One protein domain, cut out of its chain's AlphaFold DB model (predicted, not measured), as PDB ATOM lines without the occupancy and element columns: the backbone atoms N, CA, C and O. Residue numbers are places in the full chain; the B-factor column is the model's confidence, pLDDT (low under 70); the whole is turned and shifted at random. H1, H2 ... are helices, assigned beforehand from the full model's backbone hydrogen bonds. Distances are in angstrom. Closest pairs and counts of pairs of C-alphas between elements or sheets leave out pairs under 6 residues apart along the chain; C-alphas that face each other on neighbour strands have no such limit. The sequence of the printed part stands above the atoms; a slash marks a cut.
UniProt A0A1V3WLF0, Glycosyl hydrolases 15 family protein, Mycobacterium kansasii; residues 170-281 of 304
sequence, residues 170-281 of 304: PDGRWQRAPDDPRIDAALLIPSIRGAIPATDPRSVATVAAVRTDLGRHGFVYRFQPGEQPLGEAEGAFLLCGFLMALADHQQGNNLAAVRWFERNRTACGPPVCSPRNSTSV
ATOM      1  N   PRO A 170     -52.520  28.718  21.465       97.31
ATOM      2  CA  PRO A 170     -53.338  29.768  22.088       97.31
ATOM      3  C   PRO A 170     -52.876  31.206  21.798       97.31
ATOM      4  O   PRO A 170     -53.701  32.108  21.684       97.31
ATOM      5  N   ASP A 171     -51.571  31.406  21.592       95.44
ATOM      6  CA  ASP A 171     -50.978  32.708  21.231       95.44
ATOM      7  C   ASP A 171     -51.149  33.078  19.741       95.44
ATOM      8  O   ASP A 171     -50.589  34.062  19.260       95.44
ATOM      9  N   GLY A 172     -51.878  32.269  18.968       97.31
ATOM     10  CA  GLY A 172     -52.217  32.522  17.566       97.31
ATOM     11  C   GLY A 172     -51.164  32.099  16.538       97.31
ATOM     12  O   GLY A 172     -51.429  32.190  15.342       97.31
ATOM     13  N   ARG A 173     -49.986  31.617  16.956       98.06
ATOM     14  CA  ARG A 173     -48.982  31.016  16.055       98.06
ATOM     15  C   ARG A 173     -49.304  29.556  15.737       98.06
ATOM     16  O   ARG A 173     -49.966  28.878  16.518       98.06
ATOM     17  N   TRP A 174     -48.746  29.034  14.653       98.44
ATOM     18  CA  TRP A 174     -48.701  27.590  14.446       98.44
ATOM     19  C   TRP A 174     -47.782  26.923  15.481       98.44
ATOM     20  O   TRP A 174     -46.758  27.483  15.892       98.44
ATOM     21  N   GLN A 175     -48.153  25.718  15.899       97.94
ATOM     22  CA  GLN A 175     -47.279  24.795  16.616       97.94
ATOM     23  C   GLN A 175     -46.914  23.604  15.728       97.94
ATOM     24  O   GLN A 175     -47.517  23.394  14.677       97.94
ATOM     25  N   ARG A 176     -45.899  22.846  16.134       96.38
ATOM     26  CA  ARG A 176     -45.337  21.741  15.351       96.38
ATOM     27  C   ARG A 176     -46.334  20.637  15.021       96.38
ATOM     28  O   ARG A 176     -46.416  20.227  13.864       96.38
ATOM     29  N   ALA A 177     -47.034  20.143  16.035       97.75
ATOM     30  CA  ALA A 177     -47.936  19.000  15.946       97.75
ATOM     31  C   ALA A 177     -49.019  19.098  17.040       97.75
ATOM     32  O   ALA A 177     -48.864  19.896  17.973       97.75
ATOM     33  N   PRO A 178     -50.103  18.299  16.978       97.50
ATOM     34  CA  PRO A 178     -51.180  18.363  17.970       97.50
ATOM     35  C   PRO A 178     -50.706  18.130  19.409       97.50
ATOM     36  O   PRO A 178     -51.205  18.737  20.351       97.50
ATOM     37  N   ASP A 179     -49.700  17.276  19.559       95.94
ATOM     38  CA  ASP A 179     -49.065  16.870  20.809       95.94
ATOM     39  C   ASP A 179     -47.744  17.614  21.096       95.94
ATOM     40  O   ASP A 179     -47.096  17.351  22.109       95.94
ATOM     41  N   ASP A 180     -47.332  18.551  20.232       95.94
ATOM     42  CA  ASP A 180     -46.109  19.344  20.393       95.94
ATOM     43  C   ASP A 180     -46.386  20.846  20.175       95.94
ATOM     44  O   ASP A 180     -46.388  21.324  19.032       95.94
ATOM     45  N   PRO A 181     -46.581  21.626  21.260       96.56
ATOM     46  CA  PRO A 181     -46.896  23.049  21.175       96.56
ATOM     47  C   PRO A 181     -45.692  23.925  20.793       96.56
ATOM     48  O   PRO A 181     -45.847  25.137  20.601       96.56
ATOM     49  N   ARG A 182     -44.480  23.362  20.690       95.50
ATOM     50  CA  ARG A 182     -43.258  24.132  20.415       95.50
ATOM     51  C   ARG A 182     -43.270  24.737  19.006       95.50
ATOM     52  O   ARG A 182     -44.019  24.318  18.122       95.50
ATOM     53  N   ILE A 183     -42.439  25.761  18.819       95.88
ATOM     54  CA  ILE A 183     -42.220  26.433  17.534       95.88
ATOM     55  C   ILE A 183     -41.126  25.725  16.723       95.88
ATOM     56  O   ILE A 183     -40.260  25.044  17.274       95.88
ATOM     57  N   ASP A 184     -41.167  25.898  15.405       95.38
ATOM     58  CA  ASP A 184     -40.220  25.316  14.457       95.38
ATOM     59  C   ASP A 184     -40.043  26.227  13.237       95.38
ATOM     60  O   ASP A 184     -41.011  26.817  12.755       95.38
ATOM     61  N   ALA A 185     -38.825  26.328  12.708       97.19
ATOM     62  CA  ALA A 185     -38.539  27.103  11.505       97.19
ATOM     63  C   ALA A 185     -39.221  26.545  10.238       97.19
ATOM     64  O   ALA A 185     -39.509  27.314   9.319       97.19
ATOM     65  N   ALA A 186     -39.534  25.247  10.180       97.31
ATOM     66  CA  ALA A 186     -40.302  24.629   9.098       97.31
ATOM     67  C   ALA A 186     -41.711  25.227   8.969       97.31
ATOM     68  O   ALA A 186     -42.261  25.260   7.872       97.31
ATOM     69  N   LEU A 187     -42.272  25.796  10.043       98.25
ATOM     70  CA  LEU A 187     -43.576  26.474  10.011       98.25
ATOM     71  C   LEU A 187     -43.557  27.793   9.217       98.25
ATOM     72  O   LEU A 187     -44.617  28.344   8.921       98.25
ATOM     73  N   LEU A 188     -42.380  28.283   8.807       98.31
ATOM     74  CA  LEU A 188     -42.266  29.372   7.834       98.31
ATOM     75  C   LEU A 188     -42.606  28.913   6.406       98.31
ATOM     76  O   LEU A 188     -43.149  29.697   5.621       98.31
ATOM     77  N   ILE A 189     -42.298  27.656   6.062       98.25
ATOM     78  CA  ILE A 189     -42.402  27.121   4.695       98.25
ATOM     79  C   ILE A 189     -43.827  27.261   4.148       98.25
ATOM     80  O   ILE A 189     -43.974  27.827   3.063       98.25
ATOM     81  N   PRO A 190     -44.899  26.865   4.863       97.06
ATOM     82  CA  PRO A 190     -46.234  26.920   4.289       97.06
ATOM     83  C   PRO A 190     -46.680  28.334   3.910       97.06
ATOM     84  O   PRO A 190     -47.248  28.522   2.834       97.06
ATOM     85  N   SER A 191     -46.376  29.349   4.728       95.94
ATOM     86  CA  SER A 191     -46.652  30.750   4.369       95.94
ATOM     87  C   SER A 191     -45.845  31.167   3.139       95.94
ATOM     88  O   SER A 191     -46.409  31.746   2.211       95.94
ATOM     89  N   ILE A 192     -44.556  30.805   3.084       97.88
ATOM     90  CA  ILE A 192     -43.682  31.090   1.935       97.88
ATOM     91  C   ILE A 192     -44.246  30.493   0.644       97.88
ATOM     92  O   ILE A 192     -44.225  31.143  -0.405       97.88
ATOM     93  N   ARG A 193     -44.789  29.274   0.716       97.69
ATOM     94  CA  ARG A 193     -45.391  28.571  -0.423       97.69
ATOM     95  C   ARG A 193     -46.807  29.046  -0.773       97.69
ATOM     96  O   ARG A 193     -47.257  28.837  -1.903       97.69
ATOM     97  N   GLY A 194     -47.490  29.741   0.136       96.56
ATOM     98  CA  GLY A 194     -48.843  30.271  -0.066       96.56
ATOM     99  C   GLY A 194     -49.973  29.378   0.461       96.56
ATOM    100  O   GLY A 194     -51.099  29.468  -0.027       96.56
ATOM    101  N   ALA A 195     -49.697  28.534   1.460       97.69
ATOM    102  CA  ALA A 195     -50.711  27.772   2.197       97.69
ATOM    103  C   ALA A 195     -51.733  28.675   2.892       97.69
ATOM    104  O   ALA A 195     -52.892  28.308   3.038       97.69
ATOM    105  N   ILE A 196     -51.308  29.862   3.320       96.56
ATOM    106  CA  ILE A 196     -52.126  30.954   3.852       96.56
ATOM    107  C   ILE A 196     -51.461  32.282   3.457       96.56
ATOM    108  O   ILE A 196     -50.261  32.289   3.164       96.56
ATOM    109  N   PRO A 197     -52.204  33.402   3.403       96.81
ATOM    110  CA  PRO A 197     -51.610  34.706   3.124       96.81
ATOM    111  C   PRO A 197     -50.486  35.051   4.111       96.81
ATOM    112  O   PRO A 197     -50.580  34.760   5.303       96.81
ATOM    113  N   ALA A 198     -49.441  35.735   3.640       95.38
ATOM    114  CA  ALA A 198     -48.343  36.183   4.504       95.38
ATOM    115  C   ALA A 198     -48.803  37.187   5.583       95.38
ATOM    116  O   ALA A 198     -48.177  37.294   6.636       95.38
ATOM    117  N   THR A 199     -49.908  37.892   5.317       96.62
ATOM    118  CA  THR A 199     -50.574  38.845   6.218       96.62
ATOM    119  C   THR A 199     -51.623  38.204   7.129       96.62
ATOM    120  O   THR A 199     -52.216  38.908   7.945       96.62
ATOM    121  N   ASP A 200     -51.880  36.897   7.004       98.06
ATOM    122  CA  ASP A 200     -52.770  36.180   7.921       98.06
ATOM    123  C   ASP A 200     -52.219  36.295   9.357       98.06
ATOM    124  O   ASP A 200     -51.012  36.100   9.549       98.06
ATOM    125  N   PRO A 201     -53.055  36.588  10.374       98.19
ATOM    126  CA  PRO A 201     -52.598  36.721  11.758       98.19
ATOM    127  C   PRO A 201     -51.774  35.526  12.249       98.19
ATOM    128  O   PRO A 201     -50.811  35.714  12.991       98.19
ATOM    129  N   ARG A 202     -52.086  34.311  11.776       98.19
ATOM    130  CA  ARG A 202     -51.358  33.087  12.133       98.19
ATOM    131  C   ARG A 202     -49.960  33.066  11.533       98.19
ATOM    132  O   ARG A 202     -49.002  32.713  12.220       98.19
ATOM    133  N   SER A 203     -49.815  33.496  10.277       97.88
ATOM    134  CA  SER A 203     -48.508  33.679   9.627       97.88
ATOM    135  C   SER A 203     -47.679  34.733  10.351       97.88
ATOM    136  O   SER A 203     -46.513  34.498  10.657       97.88
ATOM    137  N   VAL A 204     -48.279  35.883  10.671       98.31
ATOM    138  CA  VAL A 204     -47.603  36.984  11.371       98.31
ATOM    139  C   VAL A 204     -47.115  36.540  12.752       98.31
ATOM    140  O   VAL A 204     -45.937  36.718  13.064       98.31
ATOM    141  N   ALA A 205     -47.976  35.892  13.540       98.44
ATOM    142  CA  ALA A 205     -47.620  35.360  14.853       98.44
ATOM    143  C   ALA A 205     -46.519  34.289  14.767       98.44
ATOM    144  O   ALA A 205     -45.584  34.291  15.565       98.44
ATOM    145  N   THR A 206     -46.577  33.410  13.762       98.50
ATOM    146  CA  THR A 206     -45.566  32.360  13.551       98.50
ATOM    147  C   THR A 206     -44.204  32.947  13.183       98.50
ATOM    148  O   THR A 206     -43.196  32.570  13.778       98.50
ATOM    149  N   VAL A 207     -44.154  33.910  12.258       98.19
ATOM    150  CA  VAL A 207     -42.908  34.599  11.875       98.19
ATOM    151  C   VAL A 207     -42.314  35.360  13.063       98.19
ATOM    152  O   VAL A 207     -41.099  35.337  13.264       98.19
ATOM    153  N   ALA A 208     -43.154  36.009  13.874       98.12
ATOM    154  CA  ALA A 208     -42.712  36.687  15.090       98.12
ATOM    155  C   ALA A 208     -42.122  35.702  16.113       98.12
ATOM    156  O   ALA A 208     -41.032  35.948  16.628       98.12
ATOM    157  N   ALA A 209     -42.788  34.570  16.351       97.81
ATOM    158  CA  ALA A 209     -42.317  33.539  17.271       97.81
ATOM    159  C   ALA A 209     -40.999  32.906  16.810       97.81
ATOM    160  O   ALA A 209     -40.055  32.829  17.589       97.81
ATOM    161  N   VAL A 210     -40.869  32.542  15.528       97.50
ATOM    162  CA  VAL A 210     -39.598  32.027  14.981       97.50
ATOM    163  C   VAL A 210     -38.473  33.052  15.155       97.50
ATOM    164  O   VAL A 210     -37.368  32.693  15.563       97.50
ATOM    165  N   ARG A 211     -38.745  34.340  14.910       95.88
ATOM    166  CA  ARG A 211     -37.749  35.408  15.081       95.88
ATOM    167  C   ARG A 211     -37.255  35.517  16.525       95.88
ATOM    168  O   ARG A 211     -36.051  35.650  16.732       95.88
ATOM    169  N   THR A 212     -38.166  35.505  17.492       95.25
ATOM    170  CA  THR A 212     -37.843  35.689  18.913       95.25
ATOM    171  C   THR A 212     -37.222  34.431  19.515       95.25
ATOM    172  O   THR A 212     -36.154  34.479  20.133       95.25
ATOM    173  N   ASP A 213     -37.846  33.284  19.284       94.00
ATOM    174  CA  ASP A 213     -37.542  32.068  20.029       94.00
ATOM    175  C   ASP A 213     -36.380  31.304  19.395       94.00
ATOM    176  O   ASP A 213     -35.538  30.764  20.115       94.00
ATOM    177  N   LEU A 214     -36.286  31.321  18.058       94.50
ATOM    178  CA  LEU A 214     -35.279  30.581  17.287       94.50
ATOM    179  C   LEU A 214     -34.173  31.472  16.707       94.50
ATOM    180  O   LEU A 214     -33.162  30.958  16.225       94.50
ATOM    181  N   GLY A 215     -34.331  32.798  16.744       92.75
ATOM    182  CA  GLY A 215     -33.332  33.748  16.260       92.75
ATOM    183  C   GLY A 215     -32.218  34.010  17.278       92.75
ATOM    184  O   GLY A 215     -32.480  34.458  18.394       92.75
ATOM    185  N   ARG A 216     -30.950  33.801  16.903       89.62
ATOM    186  CA  ARG A 216     -29.773  34.170  17.720       89.62
ATOM    187  C   ARG A 216     -28.664  34.727  16.834       89.62
ATOM    188  O   ARG A 216     -28.291  34.118  15.839       89.62
ATOM    189  N   HIS A 217     -28.124  35.896  17.185       87.69
ATOM    190  CA  HIS A 217     -26.988  36.529  16.486       87.69
ATOM    191  C   HIS A 217     -27.123  36.607  14.946       87.69
ATOM    192  O   HIS A 217     -26.131  36.503  14.212       87.69
ATOM    193  N   GLY A 218     -28.355  36.795  14.459       88.69
ATOM    194  CA  GLY A 218     -28.674  36.876  13.031       88.69
ATOM    195  C   GLY A 218     -28.741  35.526  12.300       88.69
ATOM    196  O   GLY A 218     -28.811  35.509  11.073       88.69
ATOM    197  N   PHE A 219     -28.766  34.413  13.032       91.94
ATOM    198  CA  PHE A 219     -29.077  33.080  12.519       91.94
ATOM    199  C   PHE A 219     -30.386  32.549  13.108       91.94
ATOM    200  O   PHE A 219     -30.851  33.050  14.133       91.94
ATOM    201  N   VAL A 220     -30.968  31.544  12.454       92.94
ATOM    202  CA  VAL A 220     -32.202  30.878  12.886       92.94
ATOM    203  C   VAL A 220     -31.919  29.387  13.048       92.94
ATOM    204  O   VAL A 220     -31.316  28.768  12.171       92.94
ATOM    205  N   TYR A 221     -32.328  28.824  14.180       92.19
ATOM    206  CA  TYR A 221     -32.227  27.393  14.466       92.19
ATOM    207  C   TYR A 221     -33.458  26.659  13.927       92.19
ATOM    208  O   TYR A 221     -34.527  27.261  13.823       92.19
ATOM    209  N   ARG A 222     -33.333  25.361  13.602       92.00
ATOM    210  CA  ARG A 222     -34.487  24.540  13.181       92.00
ATOM    211  C   ARG A 222     -35.578  24.558  14.250       92.00
ATOM    212  O   ARG A 222     -36.748  24.791  13.966       92.00
ATOM    213  N   PHE A 223     -35.144  24.395  15.491       88.94
ATOM    214  CA  PHE A 223     -35.947  24.434  16.700       88.94
ATOM    215  C   PHE A 223     -35.079  24.806  17.891       88.94
ATOM    216  O   PHE A 223     -33.869  24.968  17.738       88.94
ATOM    217  N   GLN A 224     -35.692  25.000  19.059       82.25
ATOM    218  CA  GLN A 224     -34.953  25.429  20.240       82.25
ATOM    219  C   GLN A 224     -33.835  24.416  20.540       82.25
ATOM    220  O   GLN A 224     -34.143  23.244  20.779       82.25
ATOM    221  N   PRO A 225     -32.555  24.833  20.494       69.00
ATOM    222  CA  PRO A 225     -31.458  23.941  20.829       69.00
ATOM    223  C   PRO A 225     -31.583  23.538  22.302       69.00
ATOM    224  O   PRO A 225     -32.018  24.341  23.133       69.00
ATOM    225  N   GLY A 226     -31.227  22.294  22.624       65.81
ATOM    226  CA  GLY A 226     -31.135  21.856  24.017       65.81
ATOM    227  C   GLY A 226     -30.087  22.660  24.796       65.81
ATOM    228  O   GLY A 226     -29.282  23.381  24.211       65.81
ATOM    229  N   GLU A 227     -30.046  22.498  26.118       63.00
ATOM    230  CA  GLU A 227     -29.081  23.179  27.008       63.00
ATOM    231  C   GLU A 227     -27.635  22.649  26.888       63.00
ATOM    232  O   GLU A 227     -26.791  22.891  27.749       63.00
ATOM    233  N   GLN A 228     -27.339  21.897  25.828       63.41
ATOM    234  CA  GLN A 228     -26.029  21.301  25.598       63.41
ATOM    235  C   GLN A 228     -24.967  22.388  25.339       63.41
ATOM    236  O   GLN A 228     -25.282  23.451  24.789       63.41
ATOM    237  N   PRO A 229     -23.695  22.137  25.696       57.66
ATOM    238  CA  PRO A 229     -22.599  23.053  25.403       57.66
ATOM    239  C   PRO A 229     -22.484  23.406  23.910       57.66
ATOM    240  O   PRO A 229     -22.788  22.609  23.019       57.66
ATOM    241  N   LEU A 230     -21.979  24.610  23.624       54.44
ATOM    242  CA  LEU A 230     -21.611  25.030  22.268       54.44
ATOM    243  C   LEU A 230     -20.596  24.043  21.666       54.44
ATOM    244  O   LEU A 230     -19.539  23.818  22.249       54.44
ATOM    245  N   GLY A 231     -20.908  23.486  20.493       56.25
ATOM    246  CA  GLY A 231     -20.109  22.444  19.833       56.25
ATOM    247  C   GLY A 231     -20.688  21.032  19.978       56.25
ATOM    248  O   GLY A 231     -20.378  20.178  19.152       56.25
ATOM    249  N   GLU A 232     -21.574  20.823  20.955       56.91
ATOM    250  CA  GLU A 232     -22.361  19.594  21.143       56.91
ATOM    251  C   GLU A 232     -23.835  19.818  20.785       56.91
ATOM    252  O   GLU A 232     -24.470  18.949  20.190       56.91
ATOM    253  N   ALA A 233     -24.360  21.013  21.085       61.16
ATOM    254  CA  ALA A 233     -25.661  21.458  20.608       61.16
ATOM    255  C   ALA A 233     -25.653  21.658  19.087       61.16
ATOM    256  O   ALA A 233     -24.691  22.175  18.507       61.16
ATOM    257  N   GLU A 234     -26.769  21.315  18.445       65.62
ATOM    258  CA  GLU A 234     -26.965  21.578  17.026       65.62
ATOM    259  C   GLU A 234     -26.753  23.067  16.702       65.62
ATOM    260  O   GLU A 234     -27.310  23.949  17.358       65.62
ATOM    261  N   GLY A 235     -25.921  23.356  15.696       71.69
ATOM    262  CA  GLY A 235     -25.672  24.716  15.221       71.69
ATOM    263  C   GLY A 235     -26.873  25.313  14.485       71.69
ATOM    264  O   GLY A 235     -27.829  24.624  14.143       71.69
ATOM    265  N   ALA A 236     -26.810  26.609  14.183       78.62
ATOM    266  CA  ALA A 236     -27.850  27.216  13.364       78.62
ATOM    267  C   ALA A 236     -27.813  26.650  11.934       78.62
ATOM    268  O   ALA A 236     -26.731  26.428  11.370       78.62
ATOM    269  N   PHE A 237     -28.989  26.472  11.330       83.44
ATOM    270  CA  PHE A 237     -29.111  25.947   9.976       83.44
ATOM    271  C   PHE A 237     -29.334  27.094   8.989       83.44
ATOM    272  O   PHE A 237     -30.357  27.777   9.036       83.44
ATOM    273  N   LEU A 238     -28.378  27.323   8.078       90.94
ATOM    274  CA  LEU A 238     -28.402  28.483   7.170       90.94
ATOM    275  C   LEU A 238     -29.682  28.557   6.325       90.94
ATOM    276  O   LEU A 238     -30.172  29.650   6.037       90.94
ATOM    277  N   LEU A 239     -30.262  27.400   5.980       92.88
ATOM    278  CA  LEU A 239     -31.549  27.323   5.293       92.88
ATOM    279  C   LEU A 239     -32.646  28.081   6.054       92.88
ATOM    280  O   LEU A 239     -33.370  28.867   5.450       92.88
ATOM    281  N   CYS A 240     -32.738  27.916   7.376       95.94
ATOM    282  CA  CYS A 240     -33.742  28.581   8.206       95.94
ATOM    283  C   CYS A 240     -33.591  30.107   8.181       95.94
ATOM    284  O   CYS A 240     -34.586  30.832   8.191       95.94
ATOM    285  N   GLY A 241     -32.360  30.611   8.073       96.00
ATOM    286  CA  GLY A 241     -32.106  32.036   7.893       96.00
ATOM    287  C   GLY A 241     -32.589  32.571   6.540       96.00
ATOM    288  O   GLY A 241     -33.150  33.665   6.478       96.00
ATOM    289  N   PHE A 242     -32.451  31.791   5.462       97.44
ATOM    290  CA  PHE A 242     -33.030  32.141   4.159       97.44
ATOM    291  C   PHE A 242     -34.560  32.048   4.149       97.44
ATOM    292  O   PHE A 242     -35.211  32.916   3.568       97.44
ATOM    293  N   LEU A 243     -35.148  31.060   4.832       97.81
ATOM    294  CA  LEU A 243     -36.600  30.990   5.032       97.81
ATOM    295  C   LEU A 243     -37.105  32.229   5.783       97.81
ATOM    296  O   LEU A 243     -38.072  32.852   5.354       97.81
ATOM    297  N   MET A 244     -36.410  32.650   6.843       98.00
ATOM    298  CA  MET A 244     -36.747  33.871   7.577       98.00
ATOM    299  C   MET A 244     -36.648  35.120   6.693       98.00
ATOM    300  O   MET A 244     -37.538  35.968   6.731       98.00
ATOM    301  N   ALA A 245     -35.614  35.219   5.850       98.12
ATOM    302  CA  ALA A 245     -35.478  36.314   4.890       98.12
ATOM    303  C   ALA A 245     -36.656  36.366   3.899       98.12
ATOM    304  O   ALA A 245     -37.201  37.441   3.644       98.12
ATOM    305  N   LEU A 246     -37.074  35.212   3.367       98.19
ATOM    306  CA  LEU A 246     -38.226  35.106   2.468       98.19
ATOM    307  C   LEU A 246     -39.531  35.493   3.167       98.19
ATOM    308  O   LEU A 246     -40.312  36.260   2.604       98.19
ATOM    309  N   ALA A 247     -39.751  35.007   4.389       98.00
ATOM    310  CA  ALA A 247     -40.934  35.335   5.177       98.00
ATOM    311  C   ALA A 247     -41.017  36.843   5.477       98.00
ATOM    312  O   ALA A 247     -42.061  37.460   5.264       98.00
ATOM    313  N   ASP A 248     -39.901  37.463   5.884       97.94
ATOM    314  CA  ASP A 248     -39.830  38.909   6.106       97.94
ATOM    315  C   ASP A 248     -40.109  39.702   4.825       97.94
ATOM    316  O   ASP A 248     -40.852  40.684   4.847       97.94
ATOM    317  N   HIS A 249     -39.555  39.266   3.691       98.12
ATOM    318  CA  HIS A 249     -39.792  39.927   2.413       98.12
ATOM    319  C   HIS A 249     -41.269  39.856   2.000       98.12
ATOM    320  O   HIS A 249     -41.839  40.868   1.594       98.12
ATOM    321  N   GLN A 250     -41.914  38.697   2.164       97.00
ATOM    322  CA  GLN A 250     -43.337  38.523   1.859       97.00
ATOM    323  C   GLN A 250     -44.261  39.363   2.749       97.00
ATOM    324  O   GLN A 250     -45.341  39.746   2.306       97.00
ATOM    325  N   GLN A 251     -43.841  39.676   3.975       96.94
ATOM    326  CA  GLN A 251     -44.562  40.581   4.877       96.94
ATOM    327  C   GLN A 251     -44.241  42.067   4.637       96.94
ATOM    328  O   GLN A 251     -44.767  42.929   5.333       96.94
ATOM    329  N   GLY A 252     -43.391  42.388   3.655       97.12
ATOM    330  CA  GLY A 252     -42.987  43.760   3.339       97.12
ATOM    331  C   GLY A 252     -41.853  44.307   4.215       97.12
ATOM    332  O   GLY A 252     -41.439  45.454   4.036       97.12
ATOM    333  N   ASN A 253     -41.279  43.496   5.108       96.94
ATOM    334  CA  ASN A 253     -40.175  43.868   5.996       96.94
ATOM    335  C   ASN A 253     -38.818  43.814   5.266       96.94
ATOM    336  O   ASN A 253     -37.884  43.127   5.684       96.94
ATOM    337  N   ASN A 254     -38.685  44.556   4.163       97.50
ATOM    338  CA  ASN A 254     -37.553  44.456   3.231       97.50
ATOM    339  C   ASN A 254     -36.176  44.637   3.894       97.50
ATOM    340  O   ASN A 254     -35.236  43.908   3.580       97.50
ATOM    341  N   LEU A 255     -36.044  45.571   4.841       97.69
ATOM    342  CA  LEU A 255     -34.776  45.783   5.548       97.69
ATOM    343  C   LEU A 255     -34.399  44.582   6.427       97.69
ATOM    344  O   LEU A 255     -33.230  44.203   6.482       97.69
ATOM    345  N   ALA A 256     -35.373  43.977   7.112       96.31
ATOM    346  CA  ALA A 256     -35.136  42.786   7.920       96.31
ATOM    347  C   ALA A 256     -34.779  41.586   7.032       96.31
ATOM    348  O   ALA A 256     -33.803  40.894   7.316       96.31
ATOM    349  N   ALA A 257     -35.486  41.416   5.910       97.62
ATOM    350  CA  ALA A 257     -35.202  40.379   4.923       97.62
ATOM    351  C   ALA A 257     -33.749  40.430   4.427       97.62
ATOM    352  O   ALA A 257     -33.045  39.422   4.463       97.62
ATOM    353  N   VAL A 258     -33.268  41.618   4.036       97.69
ATOM    354  CA  VAL A 258     -31.880  41.811   3.583       97.69
ATOM    355  C   VAL A 258     -30.880  41.492   4.695       97.69
ATOM    356  O   VAL A 258     -29.862  40.859   4.430       97.69
ATOM    357  N   ARG A 259     -31.160  41.868   5.951       96.19
ATOM    358  CA  ARG A 259     -30.274  41.552   7.087       96.19
ATOM    359  C   ARG A 259     -30.128  40.047   7.300       96.19
ATOM    360  O   ARG A 259     -29.003  39.576   7.454       96.19
ATOM    361  N   TRP A 260     -31.234  39.301   7.282       96.25
ATOM    362  CA  TRP A 260     -31.197  37.839   7.373       96.25
ATOM    363  C   TRP A 260     -30.451  37.230   6.188       96.25
ATOM    364  O   TRP A 260     -29.555  36.410   6.386       96.25
ATOM    365  N   PHE A 261     -30.766  37.669   4.969       96.38
ATOM    366  CA  PHE A 261     -30.125  37.173   3.756       96.38
ATOM    367  C   PHE A 261     -28.607  37.380   3.781       96.38
ATOM    368  O   PHE A 261     -27.858  36.419   3.623       96.38
ATOM    369  N   GLU A 262     -28.139  38.605   4.034       95.31
ATOM    370  CA  GLU A 262     -26.711  38.927   4.035       95.31
ATOM    371  C   GLU A 262     -25.959  38.189   5.140       95.31
ATOM    372  O   GLU A 262     -24.891  37.631   4.893       95.31
ATOM    373  N   ARG A 263     -26.538  38.105   6.344       93.25
ATOM    374  CA  ARG A 263     -25.919  37.369   7.449       93.25
ATOM    375  C   ARG A 263     -25.685  35.904   7.088       93.25
ATOM    376  O   ARG A 263     -24.570  35.417   7.264       93.25
ATOM    377  N   ASN A 264     -26.689  35.233   6.526       92.69
ATOM    378  CA  ASN A 264     -26.568  33.831   6.125       92.69
ATOM    379  C   ASN A 264     -25.653  33.664   4.906       92.69
ATOM    380  O   ASN A 264     -24.793  32.787   4.911       92.69
ATOM    381  N   ARG A 265     -25.735  34.562   3.916       91.56
ATOM    382  CA  ARG A 265     -24.842  34.576   2.747       91.56
ATOM    383  C   ARG A 265     -23.369  34.692   3.144       91.56
ATOM    384  O   ARG A 265     -22.540  34.015   2.549       91.56
ATOM    385  N   THR A 266     -23.034  35.524   4.134       88.75
ATOM    386  CA  THR A 266     -21.644  35.663   4.615       88.75
ATOM    387  C   THR A 266     -21.126  34.443   5.376       88.75
ATOM    388  O   THR A 266     -19.916  34.283   5.501       88.75
ATOM    389  N   ALA A 267     -22.026  33.593   5.873       86.38
ATOM    390  CA  ALA A 267     -21.687  32.346   6.550       86.38
ATOM    391  C   ALA A 267     -21.638  31.139   5.597       86.38
ATOM    392  O   ALA A 267     -21.136  30.083   5.979       86.38
ATOM    393  N   CYS A 268     -22.120  31.283   4.357       80.00
ATOM    394  CA  CYS A 268     -21.875  30.295   3.318       80.00
ATOM    395  C   CYS A 268     -20.366  30.229   3.041       80.00
ATOM    396  O   CYS A 268     -19.745  31.236   2.693       80.00
ATOM    397  N   GLY A 269     -19.780  29.039   3.183       67.31
ATOM    398  CA  GLY A 269     -18.414  28.783   2.739       67.31
ATOM    399  C   GLY A 269     -18.261  28.980   1.223       67.31
ATOM    400  O   GLY A 269     -19.249  29.205   0.512       67.31
ATOM    401  N   PRO A 270     -17.032  28.881   0.682       59.00
ATOM    402  CA  PRO A 270     -16.843  28.803  -0.763       59.00
ATOM    403  C   PRO A 270     -17.740  27.694  -1.348       59.00
ATOM    404  O   PRO A 270     -17.986  26.700  -0.664       59.00
ATOM    405  N   PRO A 271     -18.217  27.829  -2.601       48.12
ATOM    406  CA  PRO A 271     -19.328  27.057  -3.191       48.12
ATOM    407  C   PRO A 271     -19.168  25.523  -3.217       48.12
ATOM    408  O   PRO A 271     -20.074  24.823  -3.651       48.12
ATOM    409  N   VAL A 272     -18.041  24.995  -2.742       32.06
ATOM    410  CA  VAL A 272     -17.747  23.565  -2.606       32.06
ATOM    411  C   VAL A 272     -18.215  22.995  -1.254       32.06
ATOM    412  O   VAL A 272     -18.429  21.793  -1.154       32.06
ATOM    413  N   CYS A 273     -18.450  23.831  -0.232       33.69
ATOM    414  CA  CYS A 273     -18.910  23.394   1.090       33.69
ATOM    415  C   CYS A 273     -19.966  24.361   1.645       33.69
ATOM    416  O   CYS A 273     -19.630  25.342   2.307       33.69
ATOM    417  N   SER A 274     -21.250  24.074   1.417       38.59
ATOM    418  CA  SER A 274     -22.309  24.607   2.282       38.59
ATOM    419  C   SER A 274     -22.433  23.656   3.477       38.59
ATOM    420  O   SER A 274     -22.869  22.517   3.289       38.59
ATOM    421  N   PRO A 275     -21.969  24.032   4.683       42.69
ATOM    422  CA  PRO A 275     -22.080  23.147   5.829       42.69
ATOM    423  C   PRO A 275     -23.554  23.000   6.212       42.69
ATOM    424  O   PRO A 275     -24.272  23.988   6.365       42.69
ATOM    425  N   ARG A 276     -23.992  21.745   6.380       40.81
ATOM    426  CA  ARG A 276     -25.350  21.404   6.829       40.81
ATOM    427  C   ARG A 276     -25.682  22.040   8.180       40.81
ATOM    428  O   ARG A 276     -26.825  22.370   8.390       40.81
ATOM    429  N   ASN A 277     -24.694  22.302   9.034       38.81
ATOM    430  CA  ASN A 277     -24.853  23.077  10.260       38.81
ATOM    431  C   ASN A 277     -23.767  24.153  10.302       38.81
ATOM    432  O   ASN A 277     -22.584  23.841  10.180       38.81
ATOM    433  N   SER A 278     -24.148  25.416  10.498       41.75
ATOM    434  CA  SER A 278     -23.193  26.463  10.861       41.75
ATOM    435  C   SER A 278     -23.061  26.480  12.381       41.75
ATOM    436  O   SER A 278     -23.722  27.240  13.089       41.75
ATOM    437  N   THR A 279     -22.232  25.590  12.919       34.50
ATOM    438  CA  THR A 279     -21.694  25.778  14.267       34.50
ATOM    439  C   THR A 279     -20.849  27.039  14.208       34.50
ATOM    440  O   THR A 279     -19.871  27.071  13.472       34.50
ATOM    441  N   SER A 280     -21.318  28.093  14.886       34.50
ATOM    442  CA  SER A 280     -20.629  29.355  15.182       34.50
ATOM    443  C   SER A 280     -19.507  29.731  14.213       34.50
ATOM    444  O   SER A 280     -18.418  29.169  14.268       34.50
ATOM    445  N   VAL A 281     -19.749  30.763  13.401       28.72
ATOM    446  CA  VAL A 281     -18.696  31.523  12.720       28.72
ATOM    447  C   VAL A 281     -17.583  31.823  13.727       28.72
ATOM    448  O   VAL A 281     -17.677  32.765  14.514       28.72
TER     449      VAL A 281
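AT A GLANCE: This is residues 170 to 281 of the 304 residues of the protein "Glycosyl hydrolases 15 family protein" of Mycobacterium kansasii (UniProt A0A1V3WLF0). H3 is the middle of a compact helical body, with H4 folded back beside it and H1 and H2 packed on its other side, amid long loops. The 112 printed residues include four named helices, H1 to H4 in order, and no named strand: all helix, though helices hold only 50 residues. The radius of gyration of the C-alphas is 14.0 A; the spans are 37 by 32 by 20 A.

HOW THE PARTS SIT: H1, residues 185 to 193, touches H3, residues 238 to 250, closest at C-alphas 185 and 240, 6.0 A. H2, residues 201 to 214, touches H1, closest at C-alphas 210 and 185, 6.1 A. H4, residues 254 to 267, touches H3 at a shallow tilt of 15 degrees, opposite ways, closest at C-alphas 257 and 245, 4.1 A. H2, H3 and H4 have every O i to N i+4 pair within hydrogen-bond range; H1 has 2 of 5, and 5 of 6 O i to N i+3.

IN THESE COORDINATES: H1 begins at C-alpha 185 (-38.539, 27.103, 11.505); H4, 20.2 A long, ends at C-alpha 267 (-21.687, 32.346, 6.550).

THE WHOLE: The printed part has no cut. The link H2 to H3 is long. Residues 225 to 234 and 269 to 281 have pLDDT under 70.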